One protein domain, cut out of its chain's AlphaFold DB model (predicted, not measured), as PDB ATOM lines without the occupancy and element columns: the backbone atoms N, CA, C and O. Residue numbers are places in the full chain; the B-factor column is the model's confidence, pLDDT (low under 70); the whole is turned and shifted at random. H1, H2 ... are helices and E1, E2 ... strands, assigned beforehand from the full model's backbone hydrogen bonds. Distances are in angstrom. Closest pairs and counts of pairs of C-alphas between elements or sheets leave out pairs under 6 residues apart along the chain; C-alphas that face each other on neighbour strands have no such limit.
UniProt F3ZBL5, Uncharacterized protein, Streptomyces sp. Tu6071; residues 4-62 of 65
ATOM      1  N   TRP A   4      14.088 -13.327  24.188       78.50
ATOM      2  CA  TRP A   4      15.299 -12.565  23.891       78.50
ATOM      3  C   TRP A   4      16.537 -13.452  24.021       78.50
ATOM      4  O   TRP A   4      16.655 -14.216  24.981       78.50
ATOM      5  N   ALA A   5      17.459 -13.348  23.069       80.12
ATOM      6  CA  ALA A   5      18.754 -14.018  23.125       80.12
ATOM      7  C   ALA A   5      19.866 -13.061  22.700       80.12
ATOM      8  O   ALA A   5      19.616 -12.021  22.093       80.12
ATOM      9  N   ASP A   6      21.106 -13.412  23.028       86.12
ATOM     10  CA  ASP A   6      22.246 -12.596  22.644       86.12
ATOM     11  C   ASP A   6      22.384 -12.504  21.128       86.12
ATOM     12  O   ASP A   6      22.356 -13.510  20.413       86.12
ATOM     13  N   CYS A   7      22.607 -11.281  20.658       86.50
ATOM     14  CA  CYS A   7      22.950 -11.013  19.278       86.50
ATOM     15  C   CYS A   7      24.214 -11.795  18.905       86.50
ATOM     16  O   CYS A   7      25.273 -11.611  19.511       86.50
ATOM     17  N   SER A   8      24.110 -12.648  17.886       85.38
ATOM     18  CA  SER A   8      25.236 -13.434  17.374       85.38
ATOM     19  C   SER A   8      26.330 -12.558  16.762       85.38
ATOM     20  O   SER A   8      27.496 -12.932  16.825       85.38
ATOM     21  N   GLY A   9      25.975 -11.379  16.238       86.19
ATOM     22  CA  GLY A   9      26.921 -10.442  15.626       86.19
ATOM     23  C   GLY A   9      27.896  -9.803  16.616       86.19
ATOM     24  O   GLY A   9      29.042  -9.569  16.263       86.19
ATOM     25  N   CYS A  10      27.475  -9.565  17.862       89.31
ATOM     26  CA  CYS A  10      28.332  -8.982  18.903       89.31
ATOM     27  C   CYS A  10      28.484  -9.880  20.136       89.31
ATOM     28  O   CYS A  10      28.866  -9.411  21.203       89.31
ATOM     29  N   ALA A  11      28.096 -11.152  20.044       87.81
ATOM     30  CA  ALA A  11      28.093 -12.109  21.155       87.81
ATOM     31  C   ALA A  11      27.387 -11.629  22.449       87.81
ATOM     32  O   ALA A  11      27.635 -12.163  23.536       87.81
ATOM     33  N   GLY A  12      26.464 -10.671  22.351       88.31
ATOM     34  CA  GLY A  12      25.766 -10.100  23.509       88.31
ATOM     35  C   GLY A  12      26.333  -8.795  24.070       88.31
ATOM     36  O   GLY A  12      25.749  -8.247  24.996       88.31
ATOM     37  N   THR A  13      27.445  -8.277  23.543       92.62
ATOM     38  CA  THR A  13      28.091  -7.074  24.106       92.62
ATOM     39  C   THR A  13      27.383  -5.766  23.746       92.62
ATOM     40  O   THR A  13      27.525  -4.783  24.461       92.62
ATOM     41  N   GLY A  14      26.670  -5.729  22.615       93.06
ATOM     42  CA  GLY A  14      26.153  -4.493  22.015       93.06
ATOM     43  C   GLY A  14      27.231  -3.642  21.334       93.06
ATOM     44  O   GLY A  14      26.910  -2.667  20.662       93.06
ATOM     45  N   TRP A  15      28.500  -4.019  21.443       95.88
ATOM     46  CA  TRP A  15      29.630  -3.266  20.916       95.88
ATOM     47  C   TRP A  15      30.011  -3.742  19.513       95.88
ATOM     48  O   TRP A  15      29.949  -4.940  19.225       95.88
ATOM     49  N   ALA A  16      30.376  -2.807  18.637       94.31
ATOM     50  CA  ALA A  16      30.715  -3.108  17.247       94.31
ATOM     51  C   ALA A  16      32.158  -3.617  17.044       94.31
ATOM     52  O   ALA A  16      32.458  -4.176  15.992       94.31
ATOM     53  N   GLY A  17      33.023  -3.488  18.058       91.81
ATOM     54  CA  GLY A  17      34.442  -3.858  17.998       91.81
ATOM     55  C   GLY A  17      35.358  -2.671  17.680       91.81
ATOM     56  O   GLY A  17      34.899  -1.653  17.178       91.81
ATOM     57  N   GLU A  18      36.656  -2.806  17.972       93.19
ATOM     58  CA  GLU A  18      37.656  -1.734  17.767       93.19
ATOM     59  C   GLU A  18      37.835  -1.348  16.290       93.19
ATOM     60  O   GLU A  18      38.143  -0.207  15.970       93.19
ATOM     61  N   GLU A  19      37.642  -2.307  15.383       92.88
ATOM     62  CA  GLU A  19      37.856  -2.132  13.939       92.88
ATOM     63  C   GLU A  19      36.605  -1.601  13.212       92.88
ATOM     64  O   GLU A  19      36.610  -1.443  11.990       92.88
ATOM     65  N   SER A  20      35.506  -1.368  13.936       89.31
ATOM     66  CA  SER A  20      34.269  -0.838  13.364       89.31
ATOM     67  C   SER A  20      34.259   0.691  13.443       89.31
ATOM     68  O   SER A  20      34.619   1.259  14.474       89.31
ATOM     69  N   PRO A  21      33.822   1.387  12.376       92.88
ATOM     70  CA  PRO A  21      33.617   2.832  12.433       92.88
ATOM     71  C   PRO A  21      32.427   3.232  13.326       92.88
ATOM     72  O   PRO A  21      32.278   4.407  13.668       92.88
ATOM     73  N   GLU A  22      31.580   2.282  13.719       93.56
ATOM     74  CA  GLU A  22      30.461   2.468  14.632       93.56
ATOM     75  C   GLU A  22      30.813   2.020  16.060       93.56
ATOM     76  O   GLU A  22      31.603   1.114  16.280       93.56
ATOM     77  N   ILE A  23      30.176   2.619  17.073       94.31
ATOM     78  CA  ILE A  23      30.326   2.172  18.473       94.31
ATOM     79  C   ILE A  23      29.417   0.968  18.753       94.31
ATOM     80  O   ILE A  23      29.779   0.033  19.471       94.31
ATOM     81  N   PHE A  24      28.205   0.996  18.201       97.00
ATOM     82  CA  PHE A  24      27.160   0.025  18.492       97.00
ATOM     83  C   PHE A  24      27.061  -1.031  17.402       97.00
ATOM     84  O   PHE A  24      27.083  -0.716  16.214       97.00
ATOM     85  N   CYS A  25      26.891  -2.290  17.808       94.25
ATOM     86  CA  CYS A  25      26.668  -3.385  16.876       94.25
ATOM     87  C   CYS A  25      25.425  -3.104  16.023       94.25
ATOM     88  O   CYS A  25      24.312  -3.041  16.554       94.25
ATOM     89  N   ALA A  26      25.612  -2.991  14.705       93.38
ATOM     90  CA  ALA A  26      24.542  -2.681  13.759       93.38
ATOM     91  C   ALA A  26      23.402  -3.715  13.785       93.38
ATOM     92  O   ALA A  26      22.236  -3.353  13.661       93.38
ATOM     93  N   THR A  27      23.723  -4.992  14.013       90.00
ATOM     94  CA  THR A  27      22.743  -6.088  14.038       90.00
ATOM     95  C   THR A  27      21.703  -5.927  15.145       90.00
ATOM     96  O   THR A  27      20.528  -6.195  14.920       90.00
ATOM     97  N   CYS A  28      22.120  -5.511  16.343       89.94
ATOM     98  CA  CYS A  28      21.226  -5.359  17.498       89.94
ATOM     99  C   CYS A  28      21.021  -3.904  17.929       89.94
ATOM    100  O   CYS A  28      20.460  -3.662  18.996       89.94
ATOM    101  N   GLY A  29      21.512  -2.937  17.150       92.62
ATOM    102  CA  GLY A  29      21.427  -1.512  17.475       92.62
ATOM    103  C   GLY A  29      22.041  -1.150  18.831       92.62
ATOM    104  O   GLY A  29      21.558  -0.243  19.499       92.62
ATOM    105  N   GLY A  30      23.057  -1.891  19.279       92.94
ATOM    106  CA  GLY A  30      23.693  -1.671  20.582       92.94
ATOM    107  C   GLY A  30      23.035  -2.362  21.777       92.94
ATOM    108  O   GLY A  30      23.601  -2.341  22.866       92.94
ATOM    109  N   ALA A  31      21.892  -3.031  21.606       90.75
ATOM    110  CA  ALA A  31      21.176  -3.661  22.719       90.75
ATOM    111  C   ALA A  31      21.867  -4.921  23.270       90.75
ATOM    112  O   ALA A  31      21.536  -5.392  24.356       90.75
ATOM    113  N   GLY A  32      22.750  -5.539  22.483       90.12
ATOM    114  CA  GLY A  32      23.323  -6.852  22.785       90.12
ATOM    115  C   GLY A  32      22.329  -8.013  22.648       90.12
ATOM    116  O   GLY A  32      22.755  -9.155  22.530       90.12
ATOM    117  N   LEU A  33      21.024  -7.754  22.565       87.31
ATOM    118  CA  LEU A  33      19.970  -8.765  22.502       87.31
ATOM    119  C   LEU A  33      19.128  -8.622  21.227       87.31
ATOM    120  O   LEU A  33      18.938  -7.517  20.722       87.31
ATOM    121  N   LEU A  34      18.606  -9.743  20.732       85.38
ATOM    122  CA  LEU A  34      17.605  -9.814  19.666       85.38
ATOM    123  C   LEU A  34      16.362 -10.541  20.172       85.38
ATOM    124  O   LEU A  34      16.464 -11.528  20.907       85.38
ATOM    125  N   GLU A  35      15.188 -10.057  19.772       81.88
ATOM    126  CA  GLU A  35      13.932 -10.752  20.028       81.88
ATOM    127  C   GLU A  35      13.766 -11.880  19.010       81.88
ATOM    128  O   GLU A  35      13.813 -11.668  17.798       81.88
ATOM    129  N   HIS A  36      13.555 -13.090  19.508       73.38
ATOM    130  CA  HIS A  36      13.236 -14.257  18.707       73.38
ATOM    131  C   HIS A  36      11.780 -14.661  18.922       73.38
ATOM    132  O   HIS A  36      11.246 -14.626  20.035       73.38
ATOM    133  N   SER A  37      11.142 -15.117  17.850       73.00
ATOM    134  CA  SER A  37       9.888 -15.856  17.949       73.00
ATOM    135  C   SER A  37      10.110 -17.157  18.727       73.00
ATOM    136  O   SER A  37      11.109 -17.849  18.518       73.00
ATOM    137  N   ALA A  38       9.169 -17.505  19.606       67.44
ATOM    138  CA  ALA A  38       9.219 -18.757  20.357       67.44
ATOM    139  C   ALA A  38       9.388 -19.959  19.406       67.44
ATOM    140  O   ALA A  38       8.692 -20.054  18.396       67.44
ATOM    141  N   GLY A  39      10.324 -20.857  19.724       65.69
ATOM    142  CA  GLY A  39      10.669 -22.014  18.889       65.69
ATOM    143  C   GLY A  39      11.777 -21.768  17.858       65.69
ATOM    144  O   GLY A  39      12.178 -22.709  17.176       65.69
ATOM    145  N   ALA A  40      12.309 -20.547  17.750       66.75
ATOM    146  CA  ALA A  40      13.503 -20.302  16.947       66.75
ATOM    147  C   ALA A  40      14.745 -20.959  17.588       66.75
ATOM    148  O   ALA A  40      14.889 -20.928  18.815       66.75
ATOM    149  N   PRO A  41      15.663 -21.526  16.783       66.81
ATOM    150  CA  PRO A  41      16.926 -22.037  17.296       66.81
ATOM    151  C   PRO A  41      17.746 -20.893  17.907       66.81
ATOM    152  O   PRO A  41      17.958 -19.855  17.279       66.81
ATOM    153  N   VAL A  42      18.210 -21.090  19.142       70.06
ATOM    154  CA  VAL A  42      19.129 -20.179  19.839       70.06
ATOM    155  C   VAL A  42      20.567 -20.680  19.708       70.06
ATOM    156  O   VAL A  42      20.800 -21.879  19.562       70.06
ATOM    157  N   SER A  43      21.548 -19.774  19.758       70.56
ATOM    158  CA  SER A  43      22.968 -20.154  19.684       70.56
ATOM    159  C   SER A  43      23.412 -20.984  20.898       70.56
ATOM    160  O   SER A  43      22.900 -20.803  22.006       70.56
ATOM    161  N   GLU A  44      24.426 -21.840  20.724       79.31
ATOM    162  CA  GLU A  44      25.013 -22.634  21.820       79.31
ATOM    163  C   GLU A  44      25.479 -21.753  22.992       79.31
ATOM    164  O   GLU A  44      25.270 -22.080  24.162       79.31
ATOM    165  N   ASN A  45      26.028 -20.573  22.691       71.44
ATOM    166  CA  ASN A  45      26.449 -19.599  23.699       71.44
ATOM    167  C   ASN A  45      25.273 -19.042  24.516       71.44
ATOM    168  O   ASN A  45      25.411 -18.828  25.725       71.44
ATOM    169  N   ALA A  46      24.127 -18.792  23.877       71.00
ATOM    170  CA  ALA A  46      22.915 -18.351  24.566       71.00
ATOM    171  C   ALA A  46      22.359 -19.476  25.455       71.00
ATOM    172  O   ALA A  46      22.081 -19.250  26.636       71.00
ATOM    173  N   ALA A  47      22.304 -20.709  24.939       78.12
ATOM    174  CA  ALA A  47      21.888 -21.879  25.713       78.12
ATOM    175  C   ALA A  47      22.775 -22.092  26.956       78.12
ATOM    176  O   ALA A  47      22.269 -22.263  28.068       78.12
ATOM    177  N   ALA A  48      24.099 -21.983  26.807       81.56
ATOM    178  CA  ALA A  48      25.042 -22.107  27.916       81.56
ATOM    179  C   ALA A  48      24.872 -21.001  28.977       81.56
ATOM    180  O   ALA A  48      25.005 -21.266  30.176       81.56
ATOM    181  N   ARG A  49      24.564 -19.759  28.572       78.69
ATOM    182  CA  ARG A  49      24.265 -18.655  29.505       78.69
ATOM    183  C   ARG A  49      23.008 -18.927  30.322       78.69
ATOM    184  O   ARG A  49      23.046 -18.765  31.544       78.69
ATOM    185  N   VAL A  50      21.936 -19.383  29.675       83.69
ATOM    186  CA  VAL A  50      20.685 -19.754  30.352       83.69
ATOM    187  C   VAL A  50      20.930 -20.889  31.342       83.69
ATOM    188  O   VAL A  50      20.563 -20.754  32.507       83.69
ATOM    189  N   ALA A  51      21.636 -21.949  30.938       86.62
ATOM    190  CA  ALA A  51      21.961 -23.070  31.820       86.62
ATOM    191  C   ALA A  51      22.736 -22.622  33.074       86.62
ATOM    192  O   ALA A  51      22.381 -22.997  34.193       86.62
ATOM    193  N   ARG A  52      23.747 -21.752  32.917       88.50
ATOM    194  CA  ARG A  52      24.482 -21.168  34.054       88.50
ATOM    195  C   ARG A  52      23.584 -20.321  34.955       88.50
ATOM    196  O   ARG A  52      23.728 -20.367  36.177       88.50
ATOM    197  N   HIS A  53      22.673 -19.543  34.370       86.50
ATOM    198  CA  HIS A  53      21.750 -18.710  35.133       86.50
ATOM    199  C   HIS A  53      20.787 -19.565  35.961       86.50
ATOM    200  O   HIS A  53      20.658 -19.325  37.162       86.50
ATOM    201  N   VAL A  54      20.185 -20.584  35.343       89.25
ATOM    202  CA  VAL A  54      19.311 -21.553  36.014       89.25
ATOM    203  C   VAL A  54      20.065 -22.232  37.151       89.25
ATOM    204  O   VAL A  54      19.627 -22.133  38.288       89.25
ATOM    205  N   ALA A  55      21.250 -22.797  36.897       91.44
ATOM    206  CA  ALA A  55      22.047 -23.463  37.931       91.44
ATOM    207  C   ALA A  55      22.339 -22.555  39.141       91.44
ATOM    208  O   ALA A  55      22.235 -22.982  40.293       91.44
ATOM    209  N   ARG A  56      22.672 -21.281  38.896       89.25
ATOM    210  CA  ARG A  56      22.903 -20.295  39.959       89.25
ATOM    211  C   ARG A  56      21.635 -20.015  40.766       89.25
ATOM    212  O   ARG A  56      21.708 -19.981  41.990       89.25
ATOM    213  N   VAL A  57      20.501 -19.802  40.100       90.31
ATOM    214  CA  VAL A  57      19.220 -19.511  40.766       90.31
ATOM    215  C   VAL A  57      18.732 -20.726  41.552       90.31
ATOM    216  O   VAL A  57      18.403 -20.584  42.724       90.31
ATOM    217  N   THR A  58      18.784 -21.923  40.966       93.50
ATOM    218  CA  THR A  58      18.473 -23.196  41.631       93.50
ATOM    219  C   THR A  58      19.291 -23.366  42.910       93.50
ATOM    220  O   THR A  58      18.730 -23.622  43.975       93.50
ATOM    221  N   LYS A  59      20.606 -23.107  42.841       93.44
ATOM    222  CA  LYS A  59      21.489 -23.146  44.013       93.44
ATOM    223  C   LYS A  59      21.093 -22.130  45.090       93.44
ATOM    224  O   LYS A  59      21.122 -22.468  46.267       93.44
ATOM    225  N   LEU A  60      20.748 -20.898  44.708       92.56
ATOM    226  CA  LEU A  60      20.343 -19.847  45.653       92.56
ATOM    227  C   LEU A  60      19.005 -20.149  46.330       92.56
ATOM    228  O   LEU A  60      18.832 -19.847  47.506       92.56
ATOM    229  N   LEU A  61      18.073 -20.737  45.588       94.06
ATOM    230  CA  LEU A  61      16.736 -21.056  46.073       94.06
ATOM    231  C   LEU A  61      16.682 -22.379  46.854       94.06
ATOM    232  O   LEU A  61      15.628 -22.726  47.377       94.06
ATOM    233  N   GLY A  62      17.790 -23.127  46.927       86.44
ATOM    234  CA  GLY A  62      17.834 -24.423  47.608       86.44
ATOM    235  C   GLY A  62      16.905 -25.470  46.988       86.44
ATOM    236  O   GLY A  62      16.606 -26.476  47.627       86.44
TER     237      GLY A  62
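What this domain is: This is residues 4 to 62 of the 65 residues of an uncharacterized protein of Streptomyces sp. Tu6071 (UniProt F3ZBL5). A tiny two-strand sheet, E1 and E2, and a large unnamed loop, residues 7 to 32, make a small body, from which an arm sticks out, residues 51 to 62, of which 51 to 61 belong to the helix H1. The 59 printed residues hold E1, E2 and H1 in that order, an antiparallel strand pair and a helix; the class is mixed, with under half of the residues in named elements. The whole is loose, radius of gyration of the C-alphas 13.8 A, and elongated, 47 by 25 by 16 A.

Where its parts are: E1 is residues 4 to 6, from C-alpha 4 at (15.299, -12.565, 23.891). E2 is residues 33 to 36. H1, residues 44 to 61, is 25.7 A long and ends at C-alpha 61, (16.736, -21.056, 46.073).

How they stand to each other: E1 and E2 form an antiparallel hairpin at 133 degrees, with N 5 and O 34 3.0 A apart, within hydrogen-bond range. The closest C-alphas of E1 and H1, Asp 6 and Ala 46, are 6.1 A apart. In H1 every O i to N i+4 pair is within hydrogen-bond range.

The domain as a whole: The farthest C-alphas, Pro 21 and Gly 62, are 47.2 A apart. The printed part has no cut. E1 to E2 is a long link. Residues 38 to 41 have pLDDT under 70.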